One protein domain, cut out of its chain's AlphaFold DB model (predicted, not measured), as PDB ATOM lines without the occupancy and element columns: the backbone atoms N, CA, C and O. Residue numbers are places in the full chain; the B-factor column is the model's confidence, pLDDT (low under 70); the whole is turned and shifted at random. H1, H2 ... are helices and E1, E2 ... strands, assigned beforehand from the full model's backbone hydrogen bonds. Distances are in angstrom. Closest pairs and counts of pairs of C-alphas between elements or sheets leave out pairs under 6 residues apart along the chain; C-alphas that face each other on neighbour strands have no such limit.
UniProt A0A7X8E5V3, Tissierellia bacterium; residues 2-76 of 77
ATOM      1  N   ALA A   2     -27.229 -40.360 -54.155       94.31
ATOM      2  CA  ALA A   2     -27.776 -40.658 -52.815       94.31
ATOM      3  C   ALA A   2     -29.195 -40.098 -52.562       94.31
ATOM      4  O   ALA A   2     -30.063 -40.790 -52.050       94.31
ATOM      5  N   ILE A   3     -29.460 -38.863 -52.987       97.12
ATOM      6  CA  ILE A   3     -30.789 -38.247 -52.843       97.12
ATOM      7  C   ILE A   3     -31.798 -38.866 -53.826       97.12
ATOM      8  O   ILE A   3     -32.849 -39.343 -53.426       97.12
ATOM      9  N   GLU A   4     -31.472 -38.878 -55.119       96.94
ATOM     10  CA  GLU A   4     -32.407 -39.269 -56.190       96.94
ATOM     11  C   GLU A   4     -32.644 -40.784 -56.303       96.94
ATOM     12  O   GLU A   4     -33.726 -41.207 -56.696       96.94
ATOM     13  N   GLU A   5     -31.623 -41.592 -56.019       97.75
ATOM     14  CA  GLU A   5     -31.612 -43.049 -56.196       97.75
ATOM     15  C   GLU A   5     -31.919 -43.767 -54.876       97.75
ATOM     16  O   GLU A   5     -32.717 -44.702 -54.874       97.75
ATOM     17  N   ASP A   6     -31.339 -43.307 -53.758       97.69
ATOM     18  CA  ASP A   6     -31.510 -43.957 -52.447       97.69
ATOM     19  C   ASP A   6     -32.599 -43.289 -51.590       97.69
ATOM     20  O   ASP A   6     -32.955 -43.802 -50.530       97.69
ATOM     21  N   GLY A   7     -33.133 -42.141 -52.027       96.94
ATOM     22  CA  GLY A   7     -34.134 -41.382 -51.275       96.94
ATOM     23  C   GLY A   7     -33.573 -40.697 -50.027       96.94
ATOM     24  O   GLY A   7     -34.303 -40.501 -49.059       96.94
ATOM     25  N   ALA A   8     -32.277 -40.365 -50.000       97.81
ATOM     26  CA  ALA A   8     -31.670 -39.705 -48.847       97.81
ATOM     27  C   ALA A   8     -32.192 -38.267 -48.673       97.81
ATOM     28  O   ALA A   8     -32.025 -37.422 -49.550       97.81
ATOM     29  N   GLU A   9     -32.747 -37.974 -47.499       97.81
ATOM     30  CA  GLU A   9     -33.252 -36.641 -47.128       97.81
ATOM     31  C   GLU A   9     -32.241 -35.817 -46.311       97.81
ATOM     32  O   GLU A   9     -32.508 -34.674 -45.955       97.81
ATOM     33  N   ALA A  10     -31.077 -36.393 -46.003       97.88
ATOM     34  CA  ALA A  10     -29.942 -35.735 -45.363       97.88
ATOM     35  C   ALA A  10     -28.645 -36.471 -45.718       97.88
ATOM     36  O   ALA A  10     -28.658 -37.667 -46.019       97.88
ATOM     37  N   ILE A  11     -27.512 -35.772 -45.646       97.69
ATOM     38  CA  ILE A  11     -26.191 -36.330 -45.946       97.69
ATOM     39  C   ILE A  11     -25.278 -36.204 -44.728       97.69
ATOM     40  O   ILE A  11     -25.105 -35.123 -44.174       97.69
ATOM     41  N   CYS A  12     -24.625 -37.302 -44.353       97.06
ATOM     42  CA  CYS A  12     -23.552 -37.304 -43.361       97.06
ATOM     43  C   CYS A  12     -22.197 -37.405 -44.069       97.06
ATOM     44  O   CYS A  12     -21.928 -38.378 -44.778       97.06
ATOM     45  N   LEU A  13     -21.320 -36.424 -43.867       96.88
ATOM     46  CA  LEU A  13     -19.975 -36.441 -44.435       96.88
ATOM     47  C   LEU A  13     -19.116 -37.500 -43.732       96.88
ATOM     48  O   LEU A  13     -18.860 -37.425 -42.532       96.88
ATOM     49  N   GLY A  14     -18.631 -38.474 -44.503       95.25
ATOM     50  CA  GLY A  14     -17.908 -39.640 -43.983       95.25
ATOM     51  C   GLY A  14     -16.423 -39.423 -43.673       95.25
ATOM     52  O   GLY A  14     -15.731 -40.379 -43.336       95.25
ATOM     53  N   CYS A  15     -15.898 -38.204 -43.814       96.25
ATOM     54  CA  CYS A  15     -14.485 -37.913 -43.573       96.25
ATOM     55  C   CYS A  15     -14.295 -36.563 -42.877       96.25
ATOM     56  O   CYS A  15     -14.824 -35.544 -43.317       96.25
ATOM     57  N   ALA A  16     -13.448 -36.537 -41.842       93.75
ATOM     58  CA  ALA A  16     -13.115 -35.322 -41.094       93.75
ATOM     59  C   ALA A  16     -12.446 -34.231 -41.956       93.75
ATOM     60  O   ALA A  16     -12.513 -33.053 -41.628       93.75
ATOM     61  N   GLY A  17     -11.837 -34.586 -43.093       95.06
ATOM     62  CA  GLY A  17     -11.293 -33.608 -44.043       95.06
ATOM     63  C   GLY A  17     -12.357 -32.824 -44.821       95.06
ATOM     64  O   GLY A  17     -12.013 -31.887 -45.543       95.06
ATOM     65  N   MET A  18     -13.637 -33.198 -44.703       94.56
ATOM     66  CA  MET A  18     -14.728 -32.623 -45.494       94.56
ATOM     67  C   MET A  18     -15.510 -31.514 -44.781       94.56
ATOM     68  O   MET A  18     -16.372 -30.911 -45.410       94.56
ATOM     69  N   VAL A  19     -15.200 -31.211 -43.515       95.00
ATOM     70  CA  VAL A  19     -15.940 -30.252 -42.664       95.00
ATOM     71  C   VAL A  19     -16.226 -28.932 -43.384       95.00
ATOM     72  O   VAL A  19     -17.362 -28.479 -43.433       95.00
ATOM     73  N   LYS A  20     -15.212 -28.360 -44.040       94.50
ATOM     74  CA  LYS A  20     -15.318 -27.074 -44.751       94.50
ATOM     75  C   LYS A  20     -16.276 -27.066 -45.951       94.50
ATOM     76  O   LYS A  20     -16.482 -26.010 -46.535       94.50
ATOM     77  N   PHE A  21     -16.776 -28.226 -46.376       95.19
ATOM     78  CA  PHE A  21     -17.677 -28.354 -47.518       95.19
ATOM     79  C   PHE A  21     -19.142 -28.524 -47.108       95.19
ATOM     80  O   PHE A  21     -19.983 -28.517 -48.001       95.19
ATOM     81  N   ALA A  22     -19.454 -28.698 -45.817       95.81
ATOM     82  CA  ALA A  22     -20.814 -28.991 -45.360       95.81
ATOM     83  C   ALA A  22     -21.817 -27.925 -45.828       95.81
ATOM     84  O   ALA A  22     -22.720 -28.248 -46.595       95.81
ATOM     85  N   ASP A  23     -21.576 -26.653 -45.499       96.44
ATOM     86  CA  ASP A  23     -22.464 -25.538 -45.862       96.44
ATOM     87  C   ASP A  23     -22.627 -25.369 -47.381       96.44
ATOM     88  O   ASP A  23     -23.713 -25.075 -47.886       96.44
ATOM     89  N   ASP A  24     -21.537 -25.534 -48.133       97.56
ATOM     90  CA  ASP A  24     -21.550 -25.402 -49.591       97.56
ATOM     91  C   ASP A  24     -22.303 -26.556 -50.257       97.56
ATOM     92  O   ASP A  24     -22.975 -26.356 -51.271       97.56
ATOM     93  N   LEU A  25     -22.177 -27.768 -49.714       96.94
ATOM     94  CA  LEU A  25     -22.907 -28.936 -50.187       96.94
ATOM     95  C   LEU A  25     -24.380 -28.846 -49.808       96.94
ATOM     96  O   LEU A  25     -25.211 -29.123 -50.662       96.94
ATOM     97  N   GLU A  26     -24.715 -28.396 -48.601       97.62
ATOM     98  CA  GLU A  26     -26.102 -28.206 -48.165       97.62
ATOM     99  C   GLU A  26     -26.848 -27.257 -49.104       97.62
ATOM    100  O   GLU A  26     -27.896 -27.606 -49.645       97.62
ATOM    101  N   LYS A  27     -26.247 -26.105 -49.421       97.62
ATOM    102  CA  LYS A  27     -26.815 -25.151 -50.387       97.62
ATOM    103  C   LYS A  27     -27.001 -25.752 -51.781       97.62
ATOM    104  O   LYS A  27     -27.973 -25.430 -52.456       97.62
ATOM    105  N   LYS A  28     -26.056 -26.581 -52.237       97.31
ATOM    106  CA  LYS A  28     -26.094 -27.195 -53.576       97.31
ATOM    107  C   LYS A  28     -27.087 -28.347 -53.672       97.31
ATOM    108  O   LYS A  28     -27.671 -28.544 -54.731       97.31
ATOM    109  N   LEU A  29     -27.220 -29.126 -52.605       96.44
ATOM    110  CA  LEU A  29     -28.017 -30.348 -52.574       96.44
ATOM    111  C   LEU A  29     -29.454 -30.094 -52.109       96.44
ATOM    112  O   LEU A  29     -30.326 -30.902 -52.408       96.44
ATOM    113  N   GLY A  30     -29.710 -28.989 -51.401       97.06
ATOM    114  CA  GLY A  30     -31.045 -28.623 -50.920       97.06
ATOM    115  C   GLY A  30     -31.563 -29.500 -49.776       97.06
ATOM    116  O   GLY A  30     -32.735 -29.407 -49.424       97.06
ATOM    117  N   VAL A  31     -30.701 -30.337 -49.198       98.12
ATOM    118  CA  VAL A  31     -30.980 -31.202 -48.045       98.12
ATOM    119  C   VAL A  31     -29.915 -30.975 -46.972       98.12
ATOM    120  O   VAL A  31     -28.784 -30.643 -47.340       98.12
ATOM    121  N   PRO A  32     -30.224 -31.172 -45.676       98.12
ATOM    122  CA  PRO A  32     -29.260 -30.986 -44.598       98.12
ATOM    123  C   PRO A  32     -27.975 -31.797 -44.792       98.12
ATOM    124  O   PRO A  32     -28.028 -32.989 -45.126       98.12
ATOM    125  N   VAL A  33     -26.822 -31.176 -44.540       97.75
ATOM    126  CA  VAL A  33     -25.508 -31.829 -44.611       97.75
ATOM    127  C   VAL A  33     -24.783 -31.696 -43.277       97.75
ATOM    128  O   VAL A  33     -24.357 -30.618 -42.879       97.75
ATOM    129  N   PHE A  34     -24.571 -32.825 -42.607       96.94
ATOM    130  CA  PHE A  34     -23.873 -32.888 -41.328       96.94
ATOM    131  C   PHE A  34     -22.423 -33.324 -41.512       96.94
ATOM    132  O   PHE A  34     -22.146 -34.360 -42.123       96.94
ATOM    133  N   ASP A  35     -21.486 -32.596 -40.910       97.06
ATOM    134  CA  ASP A  35     -20.129 -33.090 -40.705       97.06
ATOM    135  C   ASP A  35     -19.991 -33.772 -39.334       97.06
ATOM    136  O   ASP A  35     -20.548 -33.329 -38.326       97.06
ATOM    137  N   GLY A  36     -19.232 -34.867 -39.289       95.69
ATOM    138  CA  GLY A  36     -19.059 -35.637 -38.058       95.69
ATOM    139  C   GLY A  36     -18.237 -34.931 -36.975       95.69
ATOM    140  O   GLY A  36     -18.314 -35.335 -35.819       95.69
ATOM    141  N   VAL A  37     -17.456 -33.897 -37.304       96.88
ATOM    142  CA  VAL A  37     -16.572 -33.216 -36.345       96.88
ATOM    143  C   VAL A  37     -17.375 -32.218 -35.516       96.88
ATOM    144  O   VAL A  37     -17.434 -32.345 -34.294       96.88
ATOM    145  N   THR A  38     -18.039 -31.264 -36.164       96.06
ATOM    146  CA  THR A  38     -18.867 -30.243 -35.515       96.06
ATOM    147  C   THR A  38     -20.031 -30.888 -34.773       96.06
ATOM    148  O   THR A  38     -20.282 -30.548 -33.616       96.06
ATOM    149  N   ALA A  39     -20.694 -31.877 -35.385       96.69
ATOM    150  CA  ALA A  39     -21.778 -32.610 -34.736       96.69
ATOM    151  C   ALA A  39     -21.300 -33.325 -33.458       96.69
ATOM    152  O   ALA A  39     -21.956 -33.233 -32.418       96.69
ATOM    153  N   ALA A  40     -20.132 -33.978 -33.493       97.56
ATOM    154  CA  ALA A  40     -19.568 -34.637 -32.316       97.56
ATOM    155  C   ALA A  40     -19.211 -33.643 -31.202       97.56
ATOM    156  O   ALA A  40     -19.460 -33.941 -30.033       97.56
ATOM    157  N   VAL A  41     -18.685 -32.460 -31.542       98.00
ATOM    158  CA  VAL A  41     -18.416 -31.395 -30.559       98.00
ATOM    159  C   VAL A  41     -19.707 -30.981 -29.855       98.00
ATOM    160  O   VAL A  41     -19.736 -30.944 -28.628       98.00
ATOM    161  N   LYS A  42     -20.796 -30.753 -30.599       98.12
ATOM    162  CA  LYS A  42     -22.086 -30.363 -30.005       98.12
ATOM    163  C   LYS A  42     -22.685 -31.439 -29.107       98.12
ATOM    164  O   LYS A  42     -23.207 -31.126 -28.041       98.12
ATOM    165  N   ILE A  43     -22.556 -32.710 -29.481       98.19
ATOM    166  CA  ILE A  43     -22.974 -33.824 -28.618       98.19
ATOM    167  C   ILE A  43     -22.114 -33.876 -27.346       98.19
ATOM    168  O   ILE A  43     -22.646 -34.087 -26.256       98.19
ATOM    169  N   ALA A  44     -20.799 -33.669 -27.456       98.44
ATOM    170  CA  ALA A  44     -19.902 -33.665 -26.304       98.44
ATOM    171  C   ALA A  44     -20.214 -32.517 -25.327       98.44
ATOM    172  O   ALA A  44     -20.305 -32.768 -24.126       98.44
ATOM    173  N   GLU A  45     -20.435 -31.298 -25.831       98.69
ATOM    174  CA  GLU A  45     -20.890 -30.141 -25.042       98.69
ATOM    175  C   GLU A  45     -22.190 -30.470 -24.294       98.69
ATOM    176  O   GLU A  45     -22.244 -30.363 -23.071       98.69
ATOM    177  N   ALA A  46     -23.196 -30.998 -25.000       98.69
ATOM    178  CA  ALA A  46     -24.478 -31.356 -24.396       98.69
ATOM    179  C   ALA A  46     -24.342 -32.406 -23.277       98.69
ATOM    180  O   ALA A  46     -25.014 -32.321 -22.249       98.69
ATOM    181  N   LEU A  47     -23.464 -33.404 -23.434       98.62
ATOM    182  CA  LEU A  47     -23.210 -34.395 -22.382       98.62
ATOM    183  C   LEU A  47     -22.569 -33.769 -21.137       98.62
ATOM    184  O   LEU A  47     -22.912 -34.165 -20.019       98.62
ATOM    185  N   VAL A  48     -21.667 -32.800 -21.325       98.38
ATOM    186  CA  VAL A  48     -21.053 -32.040 -20.228       98.38
ATOM    187  C   VAL A  48     -22.106 -31.201 -19.508       98.38
ATOM    188  O   VAL A  48     -22.199 -31.298 -18.283       98.38
ATOM    189  N   ASP A  49     -22.950 -30.476 -20.243       98.69
ATOM    190  CA  ASP A  49     -24.023 -29.642 -19.683       98.69
ATOM    191  C   ASP A  49     -25.035 -30.466 -18.874       98.69
ATOM    192  O   ASP A  49     -25.483 -30.062 -17.801       98.69
ATOM    193  N   LEU A  50     -25.349 -31.680 -19.337       98.62
ATOM    194  CA  LEU A  50     -26.231 -32.621 -18.638       98.62
ATOM    195  C   LEU A  50     -25.542 -33.371 -17.480       98.62
ATOM    196  O   LEU A  50     -26.164 -34.232 -16.841       98.62
ATOM    197  N   ASN A  51     -24.260 -33.094 -17.224       98.25
ATOM    198  CA  ASN A  51     -23.406 -33.798 -16.266       98.25
ATOM    199  C   ASN A  51     -23.464 -35.331 -16.438       98.25
ATOM    200  O   ASN A  51     -23.578 -36.096 -15.472       98.25
ATOM    201  N   LYS A  52     -23.436 -35.800 -17.690       98.31
ATOM    202  CA  LYS A  52     -23.410 -37.225 -18.042       98.31
ATOM    203  C   LYS A  52     -22.014 -37.638 -18.488       98.31
ATOM    204  O   LYS A  52     -21.277 -36.888 -19.114       98.31
ATOM    205  N   LYS A  53     -21.643 -38.869 -18.135       97.88
ATOM    206  CA  LYS A  53     -20.341 -39.473 -18.439       97.88
ATOM    207  C   LYS A  53     -20.541 -40.912 -18.892       97.88
ATOM    208  O   LYS A  53     -21.579 -41.516 -18.617       97.88
ATOM    209  N   THR A  54     -19.534 -41.482 -19.545       98.19
ATOM    210  CA  THR A  54     -19.535 -42.902 -19.910       98.19
ATOM    211  C   THR A  54     -19.689 -43.775 -18.663       98.19
ATOM    212  O   THR A  54     -18.875 -43.694 -17.742       98.19
ATOM    213  N   SER A  55     -20.711 -44.634 -18.641       98.25
ATOM    214  CA  SER A  55     -20.930 -45.581 -17.540       98.25
ATOM    215  C   SER A  55     -19.741 -46.531 -17.382       98.25
ATOM    216  O   SER A  55     -19.256 -47.093 -18.360       98.25
ATOM    217  N   LYS A  56     -19.286 -46.745 -16.142       98.00
ATOM    218  CA  LYS A  56     -18.160 -47.637 -15.808       98.00
ATOM    219  C   LYS A  56     -18.583 -48.942 -15.126       98.00
ATOM    220  O   LYS A  56     -17.736 -49.648 -14.590       98.00
ATOM    221  N   ILE A  57     -19.878 -49.267 -15.154       98.12
ATOM    222  CA  ILE A  57     -20.438 -50.431 -14.447       98.12
ATOM    223  C   ILE A  57     -20.118 -51.753 -15.167       98.12
ATOM    224  O   ILE A  57     -19.817 -52.739 -14.503       98.12
ATOM    225  N   MET A  58     -20.168 -51.784 -16.506       97.19
ATOM    226  CA  MET A  58     -19.995 -53.022 -17.284       97.19
ATOM    227  C   MET A  58     -19.185 -52.793 -18.569       97.19
ATOM    228  O   MET A  58     -17.966 -52.685 -18.482       97.19
ATOM    229  N   SER A  59     -19.816 -52.646 -19.741       97.75
ATOM    230  CA  SER A  59     -19.135 -52.715 -21.049       97.75
ATOM    231  C   SER A  59     -17.982 -51.727 -21.223       97.75
ATOM    232  O   SER A  59     -16.991 -52.047 -21.866       97.75
ATOM    233  N   PHE A  60     -18.097 -50.536 -20.629       97.56
ATOM    234  CA  PHE A  60     -17.069 -49.496 -20.687       97.56
ATOM    235  C   PHE A  60     -16.325 -49.307 -19.360       97.56
ATOM    236  O   PHE A  60     -15.748 -48.236 -19.134       97.56
ATOM    237  N   LYS A  61     -16.333 -50.313 -18.471       97.88
ATOM    238  CA  LYS A  61     -15.480 -50.351 -17.273       97.88
ATOM    239  C   LYS A  61     -14.026 -50.089 -17.674       97.88
ATOM    240  O   LYS A  61     -13.620 -50.347 -18.807       97.88
ATOM    241  N   TYR A  62     -13.245 -49.527 -16.756       95.44
ATOM    242  CA  TYR A  62     -11.814 -49.367 -16.995       95.44
ATOM    243  C   TYR A  62     -11.176 -50.713 -17.374       95.44
ATOM    244  O   TYR A  62     -11.552 -51.730 -16.780       95.44
ATOM    245  N   PRO A  63     -10.238 -50.729 -18.340       93.94
ATOM    246  CA  PRO A  63      -9.509 -51.939 -18.688       93.94
ATOM    247  C   PRO A  63      -8.869 -52.581 -17.456       93.94
ATOM    248  O   PRO A  63      -8.375 -51.889 -16.565       93.94
ATOM    249  N   GLU A  64      -8.861 -53.911 -17.405       94.06
ATOM    250  CA  GLU A  64      -8.129 -54.633 -16.366       94.06
ATOM    251  C   GLU A  64      -6.628 -54.369 -16.486       94.06
ATOM    252  O   GLU A  64      -6.074 -54.329 -17.591       94.06
ATOM    253  N   LYS A  65      -5.961 -54.235 -15.336       94.62
ATOM    254  CA  LYS A  65      -4.516 -54.022 -15.282       94.62
ATOM    255  C   LYS A  65      -3.792 -55.245 -15.837       94.62
ATOM    256  O   LYS A  65      -3.842 -56.324 -15.251       94.62
ATOM    257  N   LYS A  66      -3.114 -55.068 -16.968       95.06
ATOM    258  CA  LYS A  66      -2.238 -56.059 -17.599       95.06
ATOM    259  C   LYS A  66      -1.153 -55.335 -18.382       95.06
ATOM    260  O   LYS A  66      -1.396 -54.248 -18.890       95.06
ATOM    261  N   ARG A  67       0.021 -55.948 -18.522       95.44
ATOM    262  CA  ARG A  67       1.089 -55.375 -19.347       95.44
ATOM    263  C   ARG A  67       0.649 -55.306 -20.811       95.44
ATOM    264  O   ARG A  67       0.187 -56.309 -21.358       95.44
ATOM    265  N   TYR A  68       0.839 -54.157 -21.450       95.31
ATOM    266  CA  TYR A  68       0.600 -53.981 -22.880       95.31
ATOM    267  C   TYR A  68       1.891 -54.264 -23.655       95.31
ATOM    268  O   TYR A  68       2.906 -53.594 -23.469       95.31
ATOM    269  N   ILE A  69       1.875 -55.290 -24.508       96.31
ATOM    270  CA  ILE A  69       3.023 -55.676 -25.342       96.31
ATOM    271  C   ILE A  69       3.056 -54.774 -26.582       96.31
ATOM    272  O   ILE A  69       2.028 -54.577 -27.219       96.31
ATOM    273  N   GLY A  70       4.231 -54.238 -26.927       95.62
ATOM    274  CA  GLY A  70       4.407 -53.370 -28.101       95.62
ATOM    275  C   GLY A  70       3.995 -51.907 -27.894       95.62
ATOM    276  O   GLY A  70       4.059 -51.126 -28.837       95.62
ATOM    277  N   PHE A  71       3.611 -51.525 -26.673       95.38
ATOM    278  CA  PHE A  71       3.291 -50.145 -26.299       95.38
ATOM    279  C   PHE A  71       4.370 -49.557 -25.386       95.38
ATOM    280  O   PHE A  71       4.986 -50.280 -24.600       95.38
ATOM    281  N   SER A  72       4.585 -48.242 -25.486       95.12
ATOM    282  CA  SER A  72       5.520 -47.508 -24.628       95.12
ATOM    283  C   SER A  72       5.054 -47.471 -23.171       95.12
ATOM    284  O   SER A  72       3.874 -47.670 -22.877       95.12
ATOM    285  N   ASP A  73       5.979 -47.159 -22.260       93.81
ATOM    286  CA  ASP A  73       5.695 -47.076 -20.820       93.81
ATOM    287  C   ASP A  73       4.638 -46.014 -20.476       93.81
ATOM    288  O   ASP A  73       3.898 -46.167 -19.511       93.81
ATOM    289  N   VAL A  74       4.494 -44.981 -21.315       93.75
ATOM    290  CA  VAL A  74       3.491 -43.908 -21.162       93.75
ATOM    291  C   VAL A  74       2.052 -44.435 -21.251       93.75
ATOM    292  O   VAL A  74       1.134 -43.812 -20.723       93.75
ATOM    293  N   LEU A  75       1.842 -45.567 -21.926       91.69
ATOM    294  CA  LEU A  75       0.521 -46.159 -22.146       91.69
ATOM    295  C   LEU A  75       0.261 -47.387 -21.267       91.69
ATOM    296  O   LEU A  75      -0.779 -48.027 -21.425       91.69
ATOM    297  N   GLN A  76       1.186 -47.743 -20.372       92.75
ATOM    298  CA  GLN A  76       0.981 -48.865 -19.458       92.75
ATOM    299  C   GLN A  76      -0.044 -48.494 -18.364       92.75
ATOM    300  O   GLN A  76      -0.094 -47.334 -17.945       92.75
TER     301      GLN A  76
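AT A GLANCE: This is residues 2 to 76 of the 77 residues of a protein of Tissierellia bacterium (UniProt A0A7X8E5V3). What shape? E1, H1 and E2 form a small head, H1 packed on the parallel strands; H2 leads off, and residues 50 to 76 trail away. What size? The 75 printed residues, under half in named elements, mostly helix, are extended: radius of gyration of the C-alphas 19.2 A, spans 51 by 34 by 24 A.

HOW THE PARTS SIT: What pairs? E1, residues 11 to 13, and E2, residues 33 to 35, are parallel, N 34 and O 11 within hydrogen-bond range at 2.8 A. H1, residues 16 to 29, completes a strand-helix-strand unit, its crossover right-handed. What touches? H1 and H2, residues 36 to 49, touch only at their ends, about perpendicular at 77 degrees, C-alphas 16 and 37 closest, 6.2 A. Every O i to N i+4 pair in H2 is within range; H1 has 5 of 10.

IN THESE COORDINATES: What opens E1? C-alpha 11 stands at (-26.191, -36.330, -45.946). What ends H2? C-alpha 49 stands at (-24.023, -29.642, -19.683).

THE WHOLE: Any cut? The printed part has none. Low confidence? No printed residue is under 70 pLDDT.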